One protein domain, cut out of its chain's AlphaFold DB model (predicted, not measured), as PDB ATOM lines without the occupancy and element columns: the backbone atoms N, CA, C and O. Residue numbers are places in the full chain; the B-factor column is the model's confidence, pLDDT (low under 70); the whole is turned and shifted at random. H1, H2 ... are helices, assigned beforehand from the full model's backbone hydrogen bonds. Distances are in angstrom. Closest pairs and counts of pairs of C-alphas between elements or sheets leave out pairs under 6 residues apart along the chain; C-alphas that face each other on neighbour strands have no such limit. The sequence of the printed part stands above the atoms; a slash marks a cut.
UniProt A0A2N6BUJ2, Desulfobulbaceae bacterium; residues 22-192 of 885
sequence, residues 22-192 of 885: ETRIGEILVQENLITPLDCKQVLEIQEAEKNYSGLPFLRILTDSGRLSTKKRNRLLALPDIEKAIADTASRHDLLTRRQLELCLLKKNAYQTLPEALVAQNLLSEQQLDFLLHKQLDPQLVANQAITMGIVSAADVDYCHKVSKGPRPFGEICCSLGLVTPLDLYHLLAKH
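This is residues 22 to 192 of the 885 residues of a protein of Desulfobulbaceae bacterium (UniProt A0A2N6BUJ2). Twelve short helices make a long rod that runs out and folds back: H1 and H2 with H11 and H12 form one end, H3, H4, H9 and H10 the middle, and H5 to H8 the other end. The end with H1, H2, H11 and H12 is joined to the middle loosely, by the links H2 to H3 and H10 to H11 and by H2 coming close to H10. The printed part has 171 residues with twelve named helices, H1 to H12 in order, and no named strand: all helix. It is loose, with a radius of gyration of the C-alphas of 21.1 A, and spans 67 by 26 by 24 A.

H1, residues 22 to 31, and H2, residues 37 to 51, are a helical hairpin that only just touches, with 3 pairs of C-alphas within 8 A; the closest are Gly 26 and Cys 40, 5.9 A apart. H2 with residues 43 to 47 alone touches H11, residues 170 to 176, about perpendicular at 82 degrees, closest C-alphas Val 43 and Ile 173 at 6.4 A. H12, residues 182 to 191, touches no helix but is near H1 and H11. H3, residues 58 to 64, touches H10, residues 154 to 165, about perpendicular at 83 degrees, closest C-alphas Ile 61 and Cys 160 at 6.2 A. H3 also touches H8, residues 126 to 136, at a steep tilt of 57 degrees, closest C-alphas Leu 59 and His 134 at 6.2 A. H4, residues 70 to 76, touches no helix but is near H3 and H9, residues 139 to 148. H5, residues 80 to 92, with residues 86 to 90 alone touches H8, closest C-alphas Ala 90 and Leu 132 at 7.0 A. H6, residues 98 to 107, only just touches H7, residues 114 to 120, with 3 pairs of C-alphas within 8 A; the closest are Cys 104 and Leu 118 at 6.6 A. H7 and H8 are a helical hairpin that only just touches, with 3 pairs within 8 A, closest C-alphas Val 119 and Glu 126 at 6.4 A. Helix packing is mostly crossed: of 10 pairs of helices that touch and have a tilt, 2 are at a shallow tilt, among them H1 and H2 at 19 degrees, while the others are at a steep tilt or about perpendicular. Each O i to N i+4 pair is within hydrogen-bond range except in H2 (10 of 11) and H10 (7 of 8).

H1 begins at C-alpha 22, (256.517, 287.328, 289.549), and is 14.3 A long. H2 is the longest, 21.6 A, then H5 with 18.0 A and H10 with 17.4 A. H6 begins at C-alpha 98, (291.625, 252.227, 273.197). H12 ends at C-alpha 191, (260.033, 301.813, 294.815).

The two C-alphas farthest apart are those of Gln 31 and Arg 99, 67.4 A; those of Glu 22 and His 192, first and last printed, are 12.9 A apart. The printed part has no cut. No link is long; H2 to H3 and H6 to H7 are short, the others tight. The mean pLDDT of the printed part is 76.1, and 19 residues are under 70, among them 22 to 24, 134 to 136 and 182 to 184.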
ATOM      1  N   GLU A  22     256.208 286.882 290.923       55.91
ATOM      2  CA  GLU A  22     256.517 287.328 289.549       55.91
ATOM      3  C   GLU A  22     255.294 287.885 288.805       55.91
ATOM      4  O   GLU A  22     255.399 288.900 288.116       55.91
ATOM      5  N   THR A  23     254.105 287.309 289.018       54.50
ATOM      6  CA  THR A  23     252.834 287.857 288.509       54.50
ATOM      7  C   THR A  23     252.595 289.284 288.999       54.50
ATOM      8  O   THR A  23     252.115 290.120 288.240       54.50
ATOM      9  N   ARG A  24     253.005 289.596 290.237       65.94
ATOM     10  CA  ARG A  24     252.910 290.953 290.793       65.94
ATOM     11  C   ARG A  24     253.891 291.921 290.140       65.94
ATOM     12  O   ARG A  24     253.553 293.086 289.990       65.94
ATOM     13  N   ILE A  25     255.081 291.472 289.732       72.06
ATOM     14  CA  ILE A  25     256.030 292.326 288.994       72.06
ATOM     15  C   ILE A  25     255.427 292.717 287.637       72.06
ATOM     16  O   ILE A  25     255.453 293.895 287.285       72.06
ATOM     17  N   GLY A  26     254.808 291.769 286.924       73.69
ATOM     18  CA  GLY A  26     254.054 292.055 285.698       73.69
ATOM     19  C   GLY A  26     252.894 293.033 285.921       73.69
ATOM     20  O   GLY A  26     252.766 294.012 285.187       73.69
ATOM     21  N   GLU A  27     252.095 292.833 286.973       76.56
ATOM     22  CA  GLU A  27     251.006 293.748 287.350       76.56
ATOM     23  C   GLU A  27     251.502 295.169 287.671       76.56
ATOM     24  O   GLU A  27     250.897 296.135 287.207       76.56
ATOM     25  N   ILE A  28     252.609 295.323 288.409       77.88
ATOM     26  CA  ILE A  28     253.189 296.638 288.736       77.88
ATOM     27  C   ILE A  28     253.729 297.324 287.468       77.88
ATOM     28  O   ILE A  28     253.493 298.515 287.269       77.88
ATOM     29  N   LEU A  29     254.394 296.588 286.569       79.94
ATOM     30  CA  LEU A  29     254.896 297.134 285.298       79.94
ATOM     31  C   LEU A  29     253.766 297.613 284.368       79.94
ATOM     32  O   LEU A  29     253.943 298.597 283.647       79.94
ATOM     33  N   VAL A  30     252.598 296.964 284.412       81.69
ATOM     34  CA  VAL A  30     251.381 297.427 283.721       81.69
ATOM     35  C   VAL A  30     250.771 298.651 284.422       81.69
ATOM     36  O   VAL A  30     250.372 299.596 283.747       81.69
ATOM     37  N   GLN A  31     250.721 298.681 285.760       79.44
ATOM     38  CA  GLN A  31     250.185 299.818 286.533       79.44
ATOM     39  C   GLN A  31     250.990 301.113 286.331       79.44
ATOM     40  O   GLN A  31     250.407 302.189 286.222       79.44
ATOM     41  N   GLU A  32     252.317 301.012 286.228       79.31
ATOM     42  CA  GLU A  32     253.214 302.146 285.958       79.31
ATOM     43  C   GLU A  32     253.305 302.493 284.449       79.31
ATOM     44  O   GLU A  32     254.078 303.364 284.062       79.31
ATOM     45  N   ASN A  33     252.485 301.861 283.593       78.00
ATOM     46  CA  ASN A  33     252.418 302.048 282.133       78.00
ATOM     47  C   ASN A  33     253.731 301.765 281.367       78.00
ATOM     48  O   ASN A  33     253.969 302.362 280.316       78.00
ATOM     49  N   LEU A  34     254.577 300.853 281.862       76.31
ATOM     50  CA  LEU A  34     255.837 300.480 281.200       76.31
ATOM     51  C   LEU A  34     255.682 299.324 280.200       76.31
ATOM     52  O   LEU A  34     256.410 299.286 279.214       76.31
ATOM     53  N   ILE A  35     254.735 298.405 280.419       83.31
ATOM     54  CA  ILE A  35     254.406 297.309 279.485       83.31
ATOM     55  C   ILE A  35     252.892 297.180 279.307       83.31
ATOM     56  O   ILE A  35     252.122 297.559 280.193       83.31
ATOM     57  N   THR A  36     252.433 296.602 278.194       83.81
ATOM     58  CA  THR A  36     251.004 296.313 278.006       83.81
ATOM     59  C   THR A  36     250.602 294.960 278.618       83.81
ATOM     60  O   THR A  36     251.438 294.067 278.798       83.81
ATOM     61  N   PRO A  37     249.298 294.726 278.872       82.25
ATOM     62  CA  PRO A  37     248.792 293.408 279.266       82.25
ATOM     63  C   PRO A  37     249.021 292.295 278.228       82.25
ATOM     64  O   PRO A  37     248.882 291.119 278.566       82.25
ATOM     65  N   LEU A  38     249.330 292.642 276.970       82.00
ATOM     66  CA  LEU A  38     249.703 291.680 275.931       82.00
ATOM     67  C   LEU A  38     251.164 291.246 276.113       82.00
ATOM     68  O   LEU A  38     251.440 290.050 276.189       82.00
ATOM     69  N   ASP A  39     252.068 292.213 276.284       83.06
ATOM     70  CA  ASP A  39     253.499 291.966 276.505       83.06
ATOM     71  C   ASP A  39     253.722 291.141 277.779       83.06
ATOM     72  O   ASP A  39     254.505 290.194 277.792       83.06
ATOM     73  N   CYS A  40     252.955 291.431 278.838       82.25
ATOM     74  CA  CYS A  40     252.987 290.660 280.079       82.25
ATOM     75  C   CYS A  40     252.656 289.168 279.865       82.25
ATOM     76  O   CYS A  40     253.248 288.316 280.526       82.25
ATOM     77  N   LYS A  41     251.741 288.827 278.944       81.62
ATOM     78  CA  LYS A  41     251.438 287.423 278.606       81.62
ATOM     79  C   LYS A  41     252.570 286.786 277.809       81.62
ATOM     80  O   LYS A  41     252.999 285.692 278.154       81.62
ATOM     81  N   GLN A  42     253.100 287.498 276.815       84.12
ATOM     82  CA  GLN A  42     254.231 287.034 276.009       84.12
ATOM     83  C   GLN A  42     255.469 286.728 276.874       84.12
ATOM     84  O   GLN A  42     256.143 285.722 276.659       84.12
ATOM     85  N   VAL A  43     255.751 287.555 277.887       82.25
ATOM     86  CA  VAL A  43     256.846 287.320 278.844       82.25
ATOM     87  C   VAL A  43     256.610 286.051 279.674       82.25
ATOM     88  O   VAL A  43     257.538 285.255 279.829       82.25
ATOM     89  N   LEU A  44     255.384 285.816 280.162       81.94
ATOM     90  CA  LEU A  44     255.038 284.593 280.903       81.94
ATOM     91  C   LEU A  44     255.147 283.333 280.032       81.94
ATOM     92  O   LEU A  44     255.681 282.328 280.494       81.94
ATOM     93  N   GLU A  45     254.706 283.390 278.772       82.44
ATOM     94  CA  GLU A  45     254.817 282.279 277.814       82.44
ATOM     95  C   GLU A  45     256.286 281.913 277.531       82.44
ATOM     96  O   GLU A  45     256.643 280.733 277.522       82.44
ATOM     97  N   ILE A  46     257.168 282.911 277.379       81.25
ATOM     98  CA  ILE A  46     258.619 282.695 277.237       81.25
ATOM     99  C   ILE A  46     259.200 282.062 278.506       81.25
ATOM    100  O   ILE A  46     259.966 281.101 278.424       81.25
ATOM    101  N   GLN A  47     258.815 282.553 279.685       81.31
ATOM    102  CA  GLN A  47     259.290 282.020 280.960       81.31
ATOM    103  C   GLN A  47     258.814 280.577 281.210       81.31
ATOM    104  O   GLN A  47     259.541 279.760 281.780       81.31
ATOM    105  N   GLU A  48     257.600 280.237 280.775       80.12
ATOM    106  CA  GLU A  48     257.057 278.880 280.841       80.12
ATOM    107  C   GLU A  48     257.725 277.939 279.829       80.12
ATOM    108  O   GLU A  48     258.047 276.801 280.176       80.12
ATOM    109  N   ALA A  49     258.052 278.423 278.628       78.12
ATOM    110  CA  ALA A  49     258.881 277.686 277.680       78.12
ATOM    111  C   ALA A  49     260.291 277.415 278.244       78.12
ATOM    112  O   ALA A  49     260.777 276.285 278.152       78.12
ATOM    113  N   GLU A  50     260.921 278.403 278.895       80.81
ATOM    114  CA  GLU A  50     262.259 278.267 279.491       80.81
ATOM    115  C   GLU A  50     262.327 277.246 280.638       80.81
ATOM    116  O   GLU A  50     263.343 276.561 280.777       80.81
ATOM    117  N   LYS A  51     261.241 277.045 281.402       78.94
ATOM    118  CA  LYS A  51     261.168 275.988 282.435       78.94
ATOM    119  C   LYS A  51     261.448 274.593 281.867       78.94
ATOM    120  O   LYS A  51     262.061 273.779 282.554       78.94
ATOM    121  N   ASN A  52     261.073 274.330 280.612       76.38
ATOM    122  CA  ASN A  52     261.290 273.035 279.955       76.38
ATOM    123  C   ASN A  52     262.761 272.768 279.584       76.38
ATOM    124  O   ASN A  52     263.119 271.630 279.282       76.38
ATOM    125  N   TYR A  53     263.617 273.795 279.609       75.50
ATOM    126  CA  TYR A  53     265.052 273.679 279.341       75.50
ATOM    127  C   TYR A  53     265.904 273.547 280.619       75.50
ATOM    128  O   TYR A  53     267.075 273.170 280.536       75.50
ATOM    129  N   SER A  54     265.328 273.813 281.796       73.38
ATOM    130  CA  SER A  54     266.015 273.731 283.090       73.38
ATOM    131  C   SER A  54     266.559 272.321 283.348       73.38
ATOM    132  O   SER A  54     265.823 271.336 283.297       73.38
ATOM    133  N   GLY A  55     267.855 272.204 283.644       65.50
ATOM    134  CA  GLY A  55     268.527 270.916 283.849       65.50
ATOM    135  C   GLY A  55     268.789 270.093 282.577       65.50
ATOM    136  O   GLY A  55     269.329 268.987 282.680       65.50
ATOM    137  N   LEU A  56     268.454 270.595 281.379       73.88
ATOM    138  CA  LEU A  56     268.911 269.979 280.130       73.88
ATOM    139  C   LEU A  56     270.386 270.329 279.853       73.88
ATOM    140  O   LEU A  56     270.849 271.406 280.227       73.88
ATOM    141  N   PRO A  57     271.153 269.465 279.162       73.50
ATOM    142  CA  PRO A  57     272.550 269.779 278.888       73.50
ATOM    143  C   PRO A  57     272.751 270.801 277.762       73.50
ATOM    144  O   PRO A  57     271.965 270.878 276.817       73.50
ATOM    145  N   PHE A  58     273.863 271.535 277.824       75.00
ATOM    146  CA  PHE A  58     274.180 272.695 276.980       75.00
ATOM    147  C   PHE A  58     273.937 272.494 275.469       75.00
ATOM    148  O   PHE A  58     273.194 273.257 274.850       75.00
ATOM    149  N   LEU A  59     274.487 271.425 274.875       75.75
ATOM    150  CA  LEU A  59     274.330 271.130 273.440       75.75
ATOM    151  C   LEU A  59     272.866 270.851 273.044       75.75
ATOM    152  O   LEU A  59     272.464 271.099 271.903       75.75
ATOM    153  N   ARG A  60     272.063 270.344 273.988       75.31
ATOM    154  CA  ARG A  60     270.632 270.110 273.791       75.31
ATOM    155  C   ARG A  60     269.850 271.417 273.853       75.31
ATOM    156  O   ARG A  60     269.094 271.671 272.931       75.31
ATOM    157  N   ILE A  61     270.100 272.287 274.835       77.88
ATOM    158  CA  ILE A  61     269.444 273.610 274.911       77.88
ATOM    159  C   ILE A  61     269.737 274.440 273.652       77.88
ATOM    160  O   ILE A  61     268.829 275.060 273.101       77.88
ATOM    161  N   LEU A  62     270.970 274.413 273.138       77.44
ATOM    162  CA  LEU A  62     271.317 275.082 271.878       77.44
ATOM    163  C   LEU A  62     270.505 274.564 270.677       77.44
ATOM    164  O   LEU A  62     270.142 275.350 269.803       77.44
ATOM    165  N   THR A  63     270.214 273.262 270.628       76.75
ATOM    166  CA  THR A  63     269.459 272.642 269.526       76.75
ATOM    167  C   THR A  63     267.947 272.847 269.704       76.75
ATOM    168  O   THR A  63     267.282 273.337 268.793       76.75
ATOM    169  N   ASP A  64     267.421 272.559 270.896       76.00
ATOM    170  CA  ASP A  64     265.992 272.594 271.241       76.00
ATOM    171  C   ASP A  64     265.445 274.036 271.365       76.00
ATOM    172  O   ASP A  64     264.235 274.240 271.285       76.00
ATOM    173  N   SER A  65     266.314 275.049 271.514       74.12
ATOM    174  CA  SER A  65     265.960 276.480 271.397       74.12
ATOM    175  C   SER A  65     266.187 277.069 269.994       74.12
ATOM    176  O   SER A  65     266.122 278.283 269.811       74.12
ATOM    177  N   GLY A  66     266.489 276.235 268.990       74.50
ATOM    178  CA  GLY A  66     266.632 276.638 267.583       74.50
ATOM    179  C   GLY A  66     267.920 277.394 267.222       74.50
ATOM    180  O   GLY A  66     268.173 277.632 266.040       74.50
ATOM    181  N   ARG A  67     268.767 277.733 268.203       77.75
ATOM    182  CA  ARG A  67     270.023 278.487 268.012       77.75
ATOM    183  C   ARG A  67     271.092 277.711 267.237       77.75
ATOM    184  O   ARG A  67     271.902 278.305 266.523       77.75
ATOM    185  N   LEU A  68     271.085 276.381 267.329       78.88
ATOM    186  CA  LEU A  68     272.018 275.489 266.643       78.88
ATOM    187  C   LEU A  68     271.276 274.511 265.724       78.88
ATOM    188  O   LEU A  68     270.697 273.524 266.168       78.88
ATOM    189  N   SER A  69     271.354 274.737 264.410       80.06
ATOM    190  CA  SER A  69     270.807 273.792 263.432       80.06
ATOM    191  C   SER A  69     271.579 272.468 263.416       80.06
ATOM    192  O   SER A  69     272.799 272.438 263.590       80.06
ATOM    193  N   THR A  70     270.897 271.361 263.114       73.44
ATOM    194  CA  THR A  70     271.490 270.008 263.054       73.44
ATOM    195  C   THR A  70     272.723 269.924 262.142       73.44
ATOM    196  O   THR A  70     273.728 269.315 262.504       73.44
ATOM    197  N   LYS A  71     272.708 270.617 260.995       73.69
ATOM    198  CA  LYS A  71     273.856 270.705 260.072       73.69
ATOM    199  C   LYS A  71     275.061 271.436 260.684       73.69
ATOM    200  O   LYS A  71     276.200 271.034 260.457       73.69
ATOM    201  N   LYS A  72     274.824 272.500 261.463       79.31
ATOM    202  CA  LYS A  72     275.869 273.217 262.214       79.31
ATOM    203  C   LYS A  72     276.391 272.370 263.384       79.31
ATOM    204  O   LYS A  72     277.601 272.302 263.574       79.31
ATOM    205  N   ARG A  73     275.503 271.670 264.101       78.69
ATOM    206  CA  ARG A  73     275.835 270.733 265.188       78.69
ATOM    207  C   ARG A  73     276.801 269.643 264.720       78.69
ATOM    208  O   ARG A  73     277.853 269.476 265.323       78.69
ATOM    209  N   ASN A  74     276.499 268.951 263.619       75.69
ATOM    210  CA  ASN A  74     277.379 267.890 263.118       75.69
ATOM    211  C   ASN A  74     278.741 268.450 262.644       75.69
ATOM    212  O   ASN A  74     279.756 267.788 262.818       75.69
ATOM    213  N   ARG A  75     278.802 269.694 262.138       76.56
ATOM    214  CA  ARG A  75     280.079 270.367 261.817       76.56
ATOM    215  C   ARG A  75     280.919 270.676 263.065       76.56
ATOM    216  O   ARG A  75     282.137 270.560 262.999       76.56
ATOM    217  N   LEU A  76     280.285 271.051 264.178       78.62
ATOM    218  CA  LEU A  76     280.955 271.268 265.466       78.62
ATOM    219  C   LEU A  76     281.507 269.946 266.029       78.62
ATOM    220  O   LEU A  76     282.667 269.874 266.421       78.62
ATOM    221  N   LEU A  77     280.711 268.872 265.980       78.56
ATOM    222  CA  LEU A  77     281.110 267.527 266.417       78.56
ATOM    223  C   LEU A  77     282.203 266.871 265.547       78.56
ATOM    224  O   LEU A  77     282.739 265.840 265.940       78.56
ATOM    225  N   ALA A  78     282.534 267.460 264.393       74.75
ATOM    226  CA  ALA A  78     283.609 267.022 263.501       74.75
ATOM    227  C   ALA A  78     284.980 267.662 263.813       74.75
ATOM    228  O   ALA A  78     285.962 267.352 263.138       74.75
ATOM    229  N   LEU A  79     285.062 268.599 264.767       79.00
ATOM    230  CA  LEU A  79     286.329 269.250 265.116       79.00
ATOM    231  C   LEU A  79     287.291 268.268 265.804       79.00
ATOM    232  O   LEU A  79     286.860 267.591 266.737       79.00
ATOM    233  N   PRO A  80     288.596 268.249 265.459       75.06
ATOM    234  CA  PRO A  80     289.567 267.328 266.059       75.06
ATOM    235  C   PRO A  80     289.609 267.362 267.593       75.06
ATOM    236  O   PRO A  80     289.678 266.310 268.222       75.06
ATOM    237  N   ASP A  81     289.508 268.549 268.198       77.19
ATOM    238  CA  ASP A  81     289.524 268.712 269.659       77.19
ATOM    239  C   ASP A  81     288.267 268.132 270.323       77.19
ATOM    240  O   ASP A  81     288.345 267.520 271.389       77.19
ATOM    241  N   ILE A  82     287.107 268.277 269.674       78.25
ATOM    242  CA  ILE A  82     285.828 267.749 270.163       78.25
ATOM    243  C   ILE A  82     285.755 266.236 269.929       78.25
ATOM    244  O   ILE A  82     285.344 265.507 270.826       78.25
ATOM    245  N   GLU A  83     286.220 265.731 268.786       77.69
ATOM    246  CA  GLU A  83     286.332 264.290 268.540       77.69
ATOM    247  C   GLU A  83     287.295 263.616 269.525       77.69
ATOM    248  O   GLU A  83     286.978 262.555 270.066       77.69
ATOM    249  N   LYS A  84     288.428 264.258 269.831       78.75
ATOM    250  CA  LYS A  84     289.343 263.803 270.879       78.75
ATOM    251  C   LYS A  84     288.670 263.814 272.254       78.75
ATOM    252  O   LYS A  84     288.745 262.815 272.960       78.75
ATOM    253  N   ALA A  85     287.946 264.875 272.614       76.75
ATOM    254  CA  ALA A  85     287.204 264.922 273.874       76.75
ATOM    255  C   ALA A  85     286.112 263.840 273.963       76.75
ATOM    256  O   ALA A  85     285.933 263.241 275.023       76.75
ATOM    257  N   ILE A  86     285.416 263.527 272.864       76.81
ATOM    258  CA  ILE A  86     284.450 262.417 272.785       76.81
ATOM    259  C   ILE A  86     285.159 261.076 273.017       76.81
ATOM    260  O   ILE A  86     284.699 260.278 273.833       76.81
ATOM    261  N   ALA A  87     286.299 260.848 272.360       75.06
ATOM    262  CA  ALA A  87     287.112 259.644 272.527       75.06
ATOM    263  C   ALA A  87     287.636 259.470 273.964       75.06
ATOM    264  O   ALA A  87     287.452 258.412 274.570       75.06
ATOM    265  N   ASP A  88     288.232 260.521 274.530       77.38
ATOM    266  CA  ASP A  88     288.781 260.539 275.888       77.38
ATOM    267  C   ASP A  88     287.670 260.388 276.944       77.38
ATOM    268  O   ASP A  88     287.892 259.832 278.017       77.38
ATOM    269  N   THR A  89     286.445 260.845 276.666       76.25
ATOM    270  CA  THR A  89     285.285 260.651 277.557       76.25
ATOM    271  C   THR A  89     284.731 259.231 277.457       76.25
ATOM    272  O   THR A  89     284.533 258.584 278.483       76.25
ATOM    273  N   ALA A  90     284.579 258.688 276.246       77.12
ATOM    274  CA  ALA A  90     284.146 257.306 276.043       77.12
ATOM    275  C   ALA A  90     285.129 256.283 276.645       77.12
ATOM    276  O   ALA A  90     284.696 255.271 277.196       77.12
ATOM    277  N   SER A  91     286.436 256.567 276.598       78.25
ATOM    278  CA  SER A  91     287.461 255.728 277.232       78.25
ATOM    279  C   SER A  91     287.540 255.898 278.754       78.25
ATOM    280  O   SER A  91     287.965 254.959 279.420       78.25
ATOM    281  N   ARG A  92     287.164 257.056 279.321       78.25
ATOM    282  CA  ARG A  92     287.126 257.277 280.785       78.25
ATOM    283  C   ARG A  92     285.939 256.607 281.477       78.25
ATOM    284  O   ARG A  92     285.994 256.394 282.682       78.25
ATOM    285  N   HIS A  93     284.882 256.298 280.731       75.75
ATOM    286  CA  HIS A  93     283.669 255.652 281.241       75.75
ATOM    287  C   HIS A  93     283.531 254.185 280.795       75.75
ATOM    288  O   HIS A  93     282.422 253.656 280.785       75.75
ATOM    289  N   ASP A  94     284.643 253.545 280.407       74.94
ATOM    290  CA  ASP A  94     284.733 252.142 279.959       74.94
ATOM    291  C   ASP A  94     283.772 251.749 278.813       74.94
ATOM    292  O   ASP A  94     283.557 250.569 278.535       74.94
ATOM    293  N   LEU A  95     283.222 252.732 278.091       78.19
ATOM    294  CA  LEU A  95     282.314 252.511 276.961       78.19
ATOM    295  C   LEU A  95     283.061 252.057 275.700       78.19
ATOM    296  O   LEU A  95     282.486 251.369 274.860       78.19
ATOM    297  N   LEU A  96     284.335 252.438 275.560       80.56
ATOM    298  CA  LEU A  96     285.211 252.041 274.458       80.56
ATOM    299  C   LEU A  96     286.621 251.748 274.964       80.56
ATOM    300  O   LEU A  96     287.239 252.576 275.629       80.56
ATOM    301  N   THR A  97     287.190 250.614 274.555       80.88
ATOM    302  CA  THR A  97     288.626 250.373 274.740       80.88
ATOM    303  C   THR A  97     289.445 251.149 273.709       80.88
ATOM    304  O   THR A  97     289.043 251.308 272.553       80.88
ATOM    305  N   ARG A  98     290.664 251.548 274.086       76.88
ATOM    306  CA  ARG A  98     291.625 252.227 273.197       76.88
ATOM    307  C   ARG A  98     291.820 251.512 271.849       76.88
ATOM    308  O   ARG A  98     291.848 252.157 270.807       76.88
ATOM    309  N   ARG A  99     291.843 250.172 271.855       78.62
ATOM    310  CA  ARG A  99     291.962 249.340 270.646       78.62
ATOM    311  C   ARG A  99     290.724 249.408 269.739       78.62
ATOM    312  O   ARG A  99     290.867 249.369 268.522       78.62
ATOM    313  N   GLN A 100     289.515 249.505 270.302       81.06
ATOM    314  CA  GLN A 100     288.287 249.713 269.518       81.06
ATOM    315  C   GLN A 100     288.260 251.110 268.891       81.06
ATOM    316  O   GLN A 100     287.868 251.246 267.735       81.06
ATOM    317  N   LEU A 101     288.730 252.130 269.618       79.94
ATOM    318  CA  LEU A 101     288.830 253.497 269.108       79.94
ATOM    319  C   LEU A 101     289.825 253.602 267.938       79.94
ATOM    320  O   LEU A 101     289.482 254.141 266.887       79.94
ATOM    321  N   GLU A 102     291.028 253.038 268.084       79.00
ATOM    322  CA  GLU A 102     292.052 252.999 267.028       79.00
ATOM    323  C   GLU A 102     291.536 252.281 265.762       79.00
ATOM    324  O   GLU A 102     291.709 252.778 264.647       79.00
ATOM    325  N   LEU A 103     290.819 251.161 265.919       78.88
ATOM    326  CA  LEU A 103     290.181 250.451 264.803       78.88
ATOM    327  C   LEU A 103     289.027 251.238 264.160       78.88
ATOM    328  O   LEU A 103     288.851 251.152 262.944       78.88
ATOM    329  N   CYS A 104     288.260 252.002 264.944       81.88
ATOM    330  CA  CYS A 104     287.204 252.874 264.433       81.88
ATOM    331  C   CYS A 104     287.790 253.987 263.556       81.88
ATOM    332  O   CYS A 104     287.336 254.181 262.429       81.88
ATOM    333  N   LEU A 105     288.835 254.664 264.047       78.88
ATOM    334  CA  LEU A 105     289.524 255.753 263.350       78.88
ATOM    335  C   LEU A 105     290.159 255.291 262.029       78.88
ATOM    336  O   LEU A 105     290.058 256.000 261.034       78.88
ATOM    337  N   LEU A 106     290.731 254.082 261.984       79.88
ATOM    338  CA  LEU A 106     291.275 253.489 260.752       79.88
ATOM    339  C   LEU A 106     290.207 253.142 259.696       79.88
ATOM    340  O   LEU A 106     290.534 253.022 258.517       79.88
ATOM    341  N   LYS A 107     288.945 252.957 260.104       77.88
ATOM    342  CA  LYS A 107     287.808 252.627 259.222       77.88
ATOM    343  C   LYS A 107     286.879 253.811 258.937       77.88
ATOM    344  O   LYS A 107     285.928 253.672 258.169       77.88
ATOM    345  N   LYS A 108     287.120 254.958 259.572       81.38
ATOM    346  CA  LYS A 108     286.293 256.161 259.472       81.38
ATOM    347  C   LYS A 108     286.446 256.799 258.089       81.38
ATOM    348  O   LYS A 108     287.555 257.109 257.660       81.38
ATOM    349  N   ASN A 109     285.331 257.054 257.404       74.94
ATOM    350  CA  ASN A 109     285.355 257.797 256.144       74.94
ATOM    351  C   ASN A 109     285.639 259.287 256.396       74.94
ATOM    352  O   ASN A 109     285.133 259.856 257.359       74.94
ATOM    353  N   ALA A 110     286.352 259.948 255.478       68.62
ATOM    354  CA  ALA A 110     286.752 261.359 255.605       68.62
ATOM    355  C   ALA A 110     285.589 262.373 255.747       68.62
ATOM    356  O   ALA A 110     285.822 263.519 256.117       68.62
ATOM    357  N   TYR A 111     284.352 261.958 255.452       68.38
ATOM    358  CA  TYR A 111     283.138 262.779 255.547       68.38
ATOM    359  C   TYR A 111     282.204 262.387 256.705       68.38
ATOM    360  O   TYR A 111     281.152 262.999 256.858       68.38
ATOM    361  N   GLN A 112     282.552 261.365 257.494       73.69
ATOM    362  CA  GLN A 112     281.801 260.965 258.687       73.69
ATOM    363  C   GLN A 112     282.422 261.604 259.926       73.69
ATOM    364  O   GLN A 112     283.645 261.677 260.039       73.69
ATOM    365  N   THR A 113     281.600 262.018 260.884       78.19
ATOM    366  CA  THR A 113     282.075 262.409 262.220       78.19
ATOM    367  C   THR A 113     282.440 261.173 263.048       78.19
ATOM    368  O   THR A 113     281.981 260.063 262.769       78.19
ATOM    369  N   LEU A 114     283.280 261.328 264.075       78.44
ATOM    370  CA  LEU A 114     283.612 260.228 264.986       78.44
ATOM    371  C   LEU A 114     282.358 259.637 265.680       78.44
ATOM    372  O   LEU A 114     282.234 258.412 265.671       78.44
ATOM    373  N   PRO A 115     281.398 260.440 266.191       76.69
ATOM    374  CA  PRO A 115     280.066 259.977 266.599       76.69
ATOM    375  C   PRO A 115     279.371 259.031 265.611       76.69
ATOM    376  O   PRO A 115     279.003 257.913 265.973       76.69
ATOM    377  N   GLU A 116     279.226 259.452 264.352       77.25
ATOM    378  CA  GLU A 116     278.543 258.673 263.310       77.25
ATOM    379  C   GLU A 116     279.304 257.375 262.992       77.25
ATOM    380  O   GLU A 116     278.692 256.324 262.811       77.25
ATOM    381  N   ALA A 117     280.642 257.417 262.983       79.88
ATOM    382  CA  ALA A 117     281.485 256.247 262.745       79.88
ATOM    383  C   ALA A 117     281.436 255.216 263.890       79.88
ATOM    384  O   ALA A 117     281.527 254.017 263.623       79.88
ATOM    385  N   LEU A 118     281.274 255.658 265.143       81.44
ATOM    386  CA  LEU A 118     281.157 254.782 266.315       81.44
ATOM    387  C   LEU A 118     279.820 254.030 266.345       81.44
ATOM    388  O   LEU A 118     279.807 252.833 266.641       81.44
ATOM    389  N   VAL A 119     278.718 254.693 265.982       82.38
ATOM    390  CA  VAL A 119     277.395 254.051 265.875       82.38
ATOM    391  C   VAL A 119     277.319 253.149 264.642       82.38
ATOM    392  O   VAL A 119     276.928 251.992 264.760       82.38
ATOM    393  N   ALA A 120     277.786 253.604 263.473       81.62
ATOM    394  CA  ALA A 120     277.760 252.802 262.242       81.62
ATOM    395  C   ALA A 120     278.602 251.510 262.319       81.62
ATOM    396  O   ALA A 120     278.359 250.568 261.566       81.62
ATOM    397  N   GLN A 121     279.586 251.451 263.223       83.19
ATOM    398  CA  GLN A 121     280.396 250.256 263.492       83.19
ATOM    399  C   GLN A 121     279.882 249.421 264.684       83.19
ATOM    400  O   GLN A 121     280.558 248.475 265.087       83.19
ATOM    401  N   ASN A 122     278.704 249.742 265.240       79.81
ATOM    402  CA  ASN A 122     278.116 249.127 266.442       79.81
ATOM    403  C   ASN A 122     279.055 249.130 267.668       79.81
ATOM    404  O   ASN A 122     279.003 248.226 268.502       79.81
ATOM    405  N   LEU A 123     279.932 250.134 267.778       81.69
ATOM    406  CA  LEU A 123     280.839 250.302 268.920       81.69
ATOM    407  C   LEU A 123     280.180 251.083 270.065       81.69
ATOM    408  O   LEU A 123     280.532 250.879 271.220       81.69
ATOM    409  N   LEU A 124     279.202 251.935 269.746       82.69
ATOM    410  CA  LEU A 124     278.277 252.561 270.690       82.69
ATOM    411  C   LEU A 124     276.847 252.420 270.160       82.69
ATOM    412  O   LEU A 124     276.620 252.523 268.955       82.69
ATOM    413  N   SER A 125     275.875 252.247 271.054       82.12
ATOM    414  CA  SER A 125     274.460 252.467 270.720       82.12
ATOM    415  C   SER A 125     274.141 253.965 270.639       82.12
ATOM    416  O   SER A 125     274.811 254.778 271.279       82.12
ATOM    417  N   GLU A 126     273.080 254.344 269.917       75.94
ATOM    418  CA  GLU A 126     272.620 255.744 269.851       75.94
ATOM    419  C   GLU A 126     272.355 256.333 271.248       75.94
ATOM    420  O   GLU A 126     272.753 257.458 271.527       75.94
ATOM    421  N   GLN A 127     271.804 255.540 272.177       75.31
ATOM    422  CA  GLN A 127     271.568 255.966 273.563       75.31
ATOM    423  C   GLN A 127     272.867 256.239 274.345       75.31
ATOM    424  O   GLN A 127     272.916 257.166 275.155       75.31
ATOM    425  N   GLN A 128     273.930 255.461 274.109       77.62
ATOM    426  CA  GLN A 128     275.249 255.710 274.709       77.62
ATOM    427  C   GLN A 128     275.950 256.909 274.061       77.62
ATOM    428  O   GLN A 128     276.654 257.650 274.750       77.62
ATOM    429  N   LEU A 129     275.745 257.127 272.759       77.00
ATOM    430  CA  LEU A 129     276.263 258.305 272.075       77.00
ATOM    431  C   LEU A 129     275.575 259.583 272.578       77.00
ATOM    432  O   LEU A 129     276.270 260.531 272.934       77.00
ATOM    433  N   ASP A 130     274.245 259.596 272.688       71.38
ATOM    434  CA  ASP A 130     273.494 260.718 273.263       71.38
ATOM    435  C   ASP A 130     273.906 260.986 274.717       71.38
ATOM    436  O   ASP A 130     274.056 262.141 275.120       71.38
ATOM    437  N   PHE A 131     274.156 259.937 275.508       75.12
ATOM    438  CA  PHE A 131     274.689 260.080 276.864       75.12
ATOM    439  C   PHE A 131     276.051 260.797 276.880       75.12
ATOM    440  O   PHE A 131     276.224 261.742 277.649       75.12
ATOM    441  N   LEU A 132     276.985 260.413 276.004       73.69
ATOM    442  CA  LEU A 132     278.295 261.062 275.886       73.69
ATOM    443  C   LEU A 132     278.187 262.512 275.389       73.69
ATOM    444  O   LEU A 132     278.707 263.423 276.033       73.69
ATOM    445  N   LEU A 133     277.486 262.730 274.272       71.44
ATOM    446  CA  LEU A 133     277.358 264.036 273.615       71.44
ATOM    447  C   LEU A 133     276.596 265.062 274.455       71.44
ATOM    448  O   LEU A 133     276.875 266.257 274.349       71.44
ATOM    449  N   HIS A 134     275.635 264.617 275.267       68.69
ATOM    450  CA  HIS A 134     274.834 265.515 276.086       68.69
ATOM    451  C   HIS A 134     275.292 265.571 277.543       68.69
ATOM    452  O   HIS A 134     275.441 266.671 278.056       68.69
ATOM    453  N   LYS A 135     275.516 264.450 278.239       62.69
ATOM    454  CA  LYS A 135     275.734 264.475 279.700       62.69
ATOM    455  C   LYS A 135     277.192 264.561 280.150       62.69
ATOM    456  O   LYS A 135     277.406 264.824 281.331       62.69
ATOM    457  N   GLN A 136     278.169 264.307 279.277       67.12
ATOM    458  CA  GLN A 136     279.574 264.163 279.698       67.12
ATOM    459  C   GLN A 136     280.611 264.895 278.835       67.12
ATOM    460  O   GLN A 136     281.784 264.925 279.207       67.12
ATOM    461  N   LEU A 137     280.208 265.524 277.729       71.12
ATOM    462  CA  LEU A 137     281.058 266.507 277.062       71.12
ATOM    463  C   LEU A 137     281.156 267.782 277.903       71.12
ATOM    464  O   LEU A 137     280.146 268.284 278.391       71.12
ATOM    465  N   ASP A 138     282.373 268.311 278.027       74.94
ATOM    466  CA  ASP A 138     282.638 269.574 278.713       74.94
ATOM    467  C   ASP A 138     281.900 270.737 278.011       74.94
ATOM    468  O   ASP A 138     282.220 271.055 276.856       74.94
ATOM    469  N   PRO A 139     280.926 271.391 278.678       71.31
ATOM    470  CA  PRO A 139     280.186 272.504 278.097       71.31
ATOM    471  C   PRO A 139     281.078 273.683 277.697       71.31
ATOM    472  O   PRO A 139     280.783 274.335 276.698       71.31
ATOM    473  N   GLN A 140     282.168 273.948 278.431       75.25
ATOM    474  CA  GLN A 140     283.059 275.078 278.155       75.25
ATOM    475  C   GLN A 140     283.874 274.841 276.880       75.25
ATOM    476  O   GLN A 140     283.969 275.731 276.034       75.25
ATOM    477  N   LEU A 141     284.389 273.622 276.684       79.38
ATOM    478  CA  LEU A 141     285.067 273.235 275.444       79.38
ATOM    479  C   LEU A 141     284.140 273.382 274.224       79.38
ATOM    480  O   LEU A 141     284.541 273.948 273.205       79.38
ATOM    481  N   VAL A 142     282.893 272.907 274.334       76.50
ATOM    482  CA  VAL A 142     281.894 273.010 273.257       76.50
ATOM    483  C   VAL A 142     281.521 274.470 272.976       76.50
ATOM    484  O   VAL A 142     281.450 274.862 271.810       76.50
ATOM    485  N   ALA A 143     281.320 275.284 274.016       76.06
ATOM    486  CA  ALA A 143     281.002 276.706 273.896       76.06
ATOM    487  C   ALA A 143     282.120 277.498 273.199       76.06
ATOM    488  O   ALA A 143     281.867 278.185 272.206       76.06
ATOM    489  N   ASN A 144     283.365 277.351 273.663       80.56
ATOM    490  CA  ASN A 144     284.521 278.078 273.131       80.56
ATOM    491  C   ASN A 144     284.762 277.764 271.648       80.56
ATOM    492  O   ASN A 144     284.995 278.670 270.843       80.56
ATOM    493  N   GLN A 145     284.643 276.494 271.256       79.44
ATOM    494  CA  GLN A 145     284.770 276.080 269.857       79.44
ATOM    495  C   GLN A 145     283.593 276.585 269.000       79.44
ATOM    496  O   GLN A 145     283.798 277.049 267.878       79.44
ATOM    497  N   ALA A 146     282.361 276.581 269.527       78.12
ATOM    498  CA  ALA A 146     281.187 277.091 268.811       78.12
ATOM    499  C   ALA A 146     281.257 278.605 268.529       78.12
ATOM    500  O   ALA A 146     280.872 279.034 267.435       78.12
ATOM    501  N   ILE A 147     281.790 279.388 269.477       80.06
ATOM    502  CA  ILE A 147     282.084 280.821 269.309       80.06
ATOM    503  C   ILE A 147     283.216 281.014 268.290       80.06
ATOM    504  O   ILE A 147     283.059 281.777 267.340       80.06
ATOM    505  N   THR A 148     284.325 280.277 268.429       81.50
ATOM    506  CA  THR A 148     285.504 280.382 267.541       81.50
ATOM    507  C   THR A 148     285.164 280.092 266.073       81.50
ATOM    508  O   THR A 148     285.696 280.730 265.168       81.50
ATOM    509  N   MET A 149     284.231 279.171 265.812       74.25
ATOM    510  CA  MET A 149     283.737 278.885 264.459       74.25
ATOM    511  C   MET A 149     282.673 279.876 263.939       74.25
ATOM    512  O   MET A 149     282.185 279.696 262.820       74.25
ATOM    513  N   GLY A 150     282.242 280.862 264.734       75.94
ATOM    514  CA  GLY A 150     281.130 281.762 264.399       75.94
ATOM    515  C   GLY A 150     279.784 281.042 264.226       75.94
ATOM    516  O   GLY A 150     278.924 281.485 263.463       75.94
ATOM    517  N   ILE A 151     279.605 279.883 264.871       79.50
ATOM    518  CA  ILE A 151     278.395 279.060 264.727       79.50
ATOM    519  C   ILE A 151     277.268 279.573 265.631       79.50
ATOM    520  O   ILE A 151     276.107 279.533 265.204       79.50
ATOM    521  N   VAL A 152     277.643 280.045 266.826       77.75
ATOM    522  CA  VAL A 152     276.813 280.513 267.949       77.75
ATOM    523  C   VAL A 152     277.441 281.807 268.496       77.75
ATOM    524  O   VAL A 152     278.667 281.920 268.495       77.75
ATOM    525  N   SER A 153     276.645 282.787 268.942       78.25
ATOM    526  CA  SER A 153     277.184 284.023 269.538       78.25
ATOM    527  C   SER A 153     277.533 283.856 271.026       78.25
ATOM    528  O   SER A 153     277.016 282.964 271.697       78.25
ATOM    529  N   ALA A 154     278.362 284.744 271.583       71.25
ATOM    530  CA  ALA A 154     278.637 284.750 273.025       71.25
ATOM    531  C   ALA A 154     277.361 284.968 273.874       71.25
ATOM    532  O   ALA A 154     277.225 284.373 274.940       71.25
ATOM    533  N   ALA A 155     276.395 285.745 273.370       68.62
ATOM    534  CA  ALA A 155     275.107 285.972 274.030       68.62
ATOM    535  C   ALA A 155     274.203 284.722 274.024       68.62
ATOM    536  O   ALA A 155     273.496 284.459 274.994       68.62
ATOM    537  N   ASP A 156     274.249 283.916 272.960       75.00
ATOM    538  CA  ASP A 156     273.542 282.629 272.896       75.00
ATOM    539  C   ASP A 156     274.124 281.605 273.883       75.00
ATOM    540  O   ASP A 156     273.383 280.830 274.487       75.00
ATOM    541  N   VAL A 157     275.450 281.616 274.062       75.81
ATOM    542  CA  VAL A 157     276.150 280.791 275.055       75.81
ATOM    543  C   VAL A 157     275.762 281.203 276.480       75.81
ATOM    544  O   VAL A 157     275.387 280.335 277.270       75.81
ATOM    545  N   ASP A 158     275.775 282.503 276.793       72.19
ATOM    546  CA  ASP A 158     275.334 283.034 278.093       72.19
ATOM    547  C   ASP A 158     273.863 282.683 278.389       72.19
ATOM    548  O   ASP A 158     273.556 282.127 279.444       72.19
ATOM    549  N   TYR A 159     272.963 282.872 277.415       77.56
ATOM    550  CA  TYR A 159     271.567 282.431 277.517       77.56
ATOM    551  C   TYR A 159     271.466 280.940 277.876       77.56
ATOM    552  O   TYR A 159     270.734 280.575 278.795       77.56
ATOM    553  N   CYS A 160     272.203 280.062 277.186       74.81
ATOM    554  CA  CYS A 160     272.154 278.625 277.458       74.81
ATOM    555  C   CYS A 160     272.710 278.270 278.845       74.81
ATOM    556  O   CYS A 160     272.177 277.370 279.499       74.81
ATOM    557  N   HIS A 161     273.722 278.987 279.339       73.88
ATOM    558  CA  HIS A 161     274.222 278.802 280.701       73.88
ATOM    559  C   HIS A 161     273.238 279.293 281.768       73.88
ATOM    560  O   HIS A 161     273.082 278.613 282.780       73.88
ATOM    561  N   LYS A 162     272.526 280.402 281.537       69.81
ATOM    562  CA  LYS A 162     271.467 280.892 282.434       69.81
ATOM    563  C   LYS A 162     270.284 279.926 282.478       69.81
ATOM    564  O   LYS A 162     269.983 279.368 283.529       69.81
ATOM    565  N   VAL A 163     269.706 279.629 281.315       75.31
ATOM    566  CA  VAL A 163     268.495 278.804 281.186       75.31
ATOM    567  C   VAL A 163     268.713 277.341 281.603       75.31
ATOM    568  O   VAL A 163     267.784 276.689 282.076       75.31
ATOM    569  N   SER A 164     269.946 276.819 281.536       71.31
ATOM    570  CA  SER A 164     270.251 275.483 282.085       71.31
ATOM    571  C   SER A 164     270.125 275.393 283.613       71.31
ATOM    572  O   SER A 164     269.861 274.304 284.127       71.31
ATOM    573  N   LYS A 165     270.282 276.513 284.338       69.19
ATOM    574  CA  LYS A 165     270.157 276.590 285.805       69.19
ATOM    575  C   LYS A 165     268.714 276.834 286.272       69.19
ATOM    576  O   LYS A 165     268.382 276.464 287.395       69.19
ATOM    577  N   GLY A 166     267.879 277.438 285.428       70.69
ATOM    578  CA  GLY A 166     266.469 277.741 285.690       70.69
ATOM    579  C   GLY A 166     265.914 278.757 284.681       70.69
ATOM    580  O   GLY A 166     266.695 279.345 283.934       70.69
ATOM    581  N   PRO A 167     264.588 278.983 284.631       75.75
ATOM    582  CA  PRO A 167     264.008 280.035 283.793       75.75
ATOM    583  C   PRO A 167     264.503 281.419 284.233       75.75
ATOM    584  O   PRO A 167     264.718 281.648 285.427       75.75
ATOM    585  N   ARG A 168     264.655 282.357 283.293       80.00
ATOM    586  CA  ARG A 168     265.063 283.728 283.634       80.00
ATOM    587  C   ARG A 168     263.950 284.459 284.410       80.00
ATOM    588  O   ARG A 168     262.770 284.194 284.160       80.00
ATOM    589  N   PRO A 169     264.278 285.384 285.334       77.62
ATOM    590  CA  PRO A 169     263.275 286.178 286.046       77.62
ATOM    591  C   PRO A 169     262.455 287.059 285.097       77.62
ATOM    592  O   PRO A 169     262.988 287.576 284.111       77.62
ATOM    593  N   PHE A 170     261.187 287.313 285.434       78.25
ATOM    594  CA  PHE A 170     260.262 288.111 284.609       78.25
ATOM    595  C   PHE A 170     260.866 289.450 284.128       78.25
ATOM    596  O   PHE A 170     260.766 289.809 282.951       78.25
ATOM    597  N   GLY A 171     261.547 290.173 285.024       73.06
ATOM    598  CA  GLY A 171     262.203 291.448 284.712       73.06
ATOM    599  C   GLY A 171     263.400 291.327 283.755       73.06
ATOM    600  O   GLY A 171     263.561 292.173 282.878       73.06
ATOM    601  N   GLU A 172     264.202 290.258 283.852       74.75
ATOM    602  CA  GLU A 172     265.308 290.009 282.910       74.75
ATOM    603  C   GLU A 172     264.761 289.728 281.502       74.75
ATOM    604  O   GLU A 172     265.297 290.230 280.511       74.75
ATOM    605  N   ILE A 173     263.654 288.982 281.407       78.25
ATOM    606  CA  ILE A 173     262.992 288.714 280.127       78.25
ATOM    607  C   ILE A 173     262.482 290.028 279.513       78.25
ATOM    608  O   ILE A 173     262.778 290.282 278.343       78.25
ATOM    609  N   CYS A 174     261.831 290.902 280.294       78.12
ATOM    610  CA  CYS A 174     261.381 292.230 279.843       78.12
ATOM    611  C   CYS A 174     262.528 293.085 279.275       78.12
ATOM    612  O   CYS A 174     262.399 293.629 278.176       78.12
ATOM    613  N   CYS A 175     263.662 293.150 279.979       76.19
ATOM    614  CA  CYS A 175     264.863 293.840 279.500       76.19
ATOM    615  C   CYS A 175     265.420 293.204 278.217       76.19
ATOM    616  O   CYS A 175     265.778 293.916 277.283       76.19
ATOM    617  N   SER A 176     265.453 291.868 278.128       73.38
ATOM    618  CA  SER A 176     265.972 291.160 276.946       73.38
ATOM    619  C   SER A 176     265.103 291.303 275.691       73.38
ATOM    620  O   SER A 176     265.610 291.166 274.580       73.38
ATOM    621  N   LEU A 177     263.812 291.607 275.859       77.75
ATOM    622  CA  LEU A 177     262.884 291.939 274.773       77.75
ATOM    623  C   LEU A 177     262.882 293.439 274.425       77.75
ATOM    624  O   LEU A 177     262.214 293.835 273.474       77.75
ATOM    625  N   GLY A 178     263.600 294.275 275.184       73.56
ATOM    626  CA  GLY A 178     263.600 295.732 275.019       73.56
ATOM    627  C   GLY A 178     262.297 296.420 275.449       73.56
ATOM    628  O   GLY A 178     262.085 297.572 275.085       73.56
ATOM    629  N   LEU A 179     261.433 295.732 276.206       77.81
ATOM    630  CA  LEU A 179     260.145 296.264 276.678       77.81
ATOM    631  C   LEU A 179     260.318 297.297 277.798       77.81
ATOM    632  O   LEU A 179     259.545 298.240 277.904       77.81
ATOM    633  N   VAL A 180     261.329 297.101 278.645       76.44
ATOM    634  CA  VAL A 180     261.648 297.959 279.793       76.44
ATOM    635  C   VAL A 180     263.157 298.143 279.822       76.44
ATOM    636  O   VAL A 180     263.899 297.193 279.560       76.44
ATOM    637  N   THR A 181     263.640 299.344 280.135       71.38
ATOM    638  CA  THR A 181     265.082 299.544 280.318       71.38
ATOM    639  C   THR A 181     265.529 298.976 281.677       71.38
ATOM    640  O   THR A 181     264.762 299.043 282.644       71.38
ATOM    641  N   PRO A 182     266.770 298.464 281.816       65.50
ATOM    642  CA  PRO A 182     267.320 298.067 283.121       65.50
ATOM    643  C   PRO A 182     267.196 299.167 284.186       65.50
ATOM    644  O   PRO A 182     266.912 298.892 285.350       65.50
ATOM    645  N   LEU A 183     267.337 300.415 283.737       64.44
ATOM    646  CA  LEU A 183     267.217 301.659 284.487       64.44
ATOM    647  C   LEU A 183     265.817 301.871 285.092       64.44
ATOM    648  O   LEU A 183     265.690 302.126 286.292       64.44
ATOM    649  N   ASP A 184     264.762 301.743 284.284       68.81
ATOM    650  CA  ASP A 184     263.379 301.906 284.752       68.81
ATOM    651  C   ASP A 184     262.948 300.733 285.645       68.81
ATOM    652  O   ASP A 184     262.271 300.934 286.657       68.81
ATOM    653  N   LEU A 185     263.404 299.515 285.322       73.06
ATOM    654  CA  LEU A 185     263.145 298.318 286.121       73.06
ATOM    655  C   LEU A 185     263.792 298.406 287.515       73.06
ATOM    656  O   LEU A 185     263.125 298.114 288.506       73.06
ATOM    657  N   TYR A 186     265.057 298.834 287.614       68.88
ATOM    658  CA  TYR A 186     265.755 298.987 288.896       68.88
ATOM    659  C   TYR A 186     265.013 299.940 289.842       68.88
ATOM    660  O   TYR A 186     264.756 299.595 291.000       68.88
ATOM    661  N   HIS A 187     264.610 301.105 289.324       68.06
ATOM    662  CA  HIS A 187     263.871 302.117 290.076       68.06
ATOM    663  C   HIS A 187     262.505 301.607 290.558       68.06
ATOM    664  O   HIS A 187     262.136 301.811 291.714       68.06
ATOM    665  N   LEU A 188     261.760 300.906 289.701       71.31
ATOM    666  CA  LEU A 188     260.457 300.343 290.053       71.31
ATOM    667  C   LEU A 188     260.581 299.228 291.104       71.31
ATOM    668  O   LEU A 188     259.810 299.193 292.064       71.31
ATOM    669  N   LEU A 189     261.589 298.358 290.992       70.62
ATOM    670  CA  LEU A 189     261.853 297.338 292.008       70.62
ATOM    671  C   LEU A 189     262.296 297.957 293.347       70.62
ATOM    672  O   LEU A 189     261.894 297.443 294.391       70.62
ATOM    673  N   ALA A 190     263.050 299.067 293.344       67.06
ATOM    674  CA  ALA A 190     263.356 299.841 294.558       67.06
ATOM    675  C   ALA A 190     262.078 300.410 295.191       67.06
ATOM    676  O   ALA A 190     261.780 300.125 296.351       67.06
ATOM    677  N   LYS A 191     261.288 301.155 294.405       70.06
ATOM    678  CA  LYS A 191     260.033 301.813 294.815       70.06
ATOM    679  C   LYS A 191     259.054 300.852 295.499       70.06
ATOM    680  O   LYS A 191     258.389 301.235 296.457       70.06
ATOM    681  N   HIS A 192     258.975 299.607 295.023       68.19
ATOM    682  CA  HIS A 192     258.071 298.584 295.556       68.19
ATOM    683  C   HIS A 192     258.731 297.594 296.537       68.19
ATOM    684  O   HIS A 192     258.078 296.639 296.959       68.19
TER     685      HIS A 192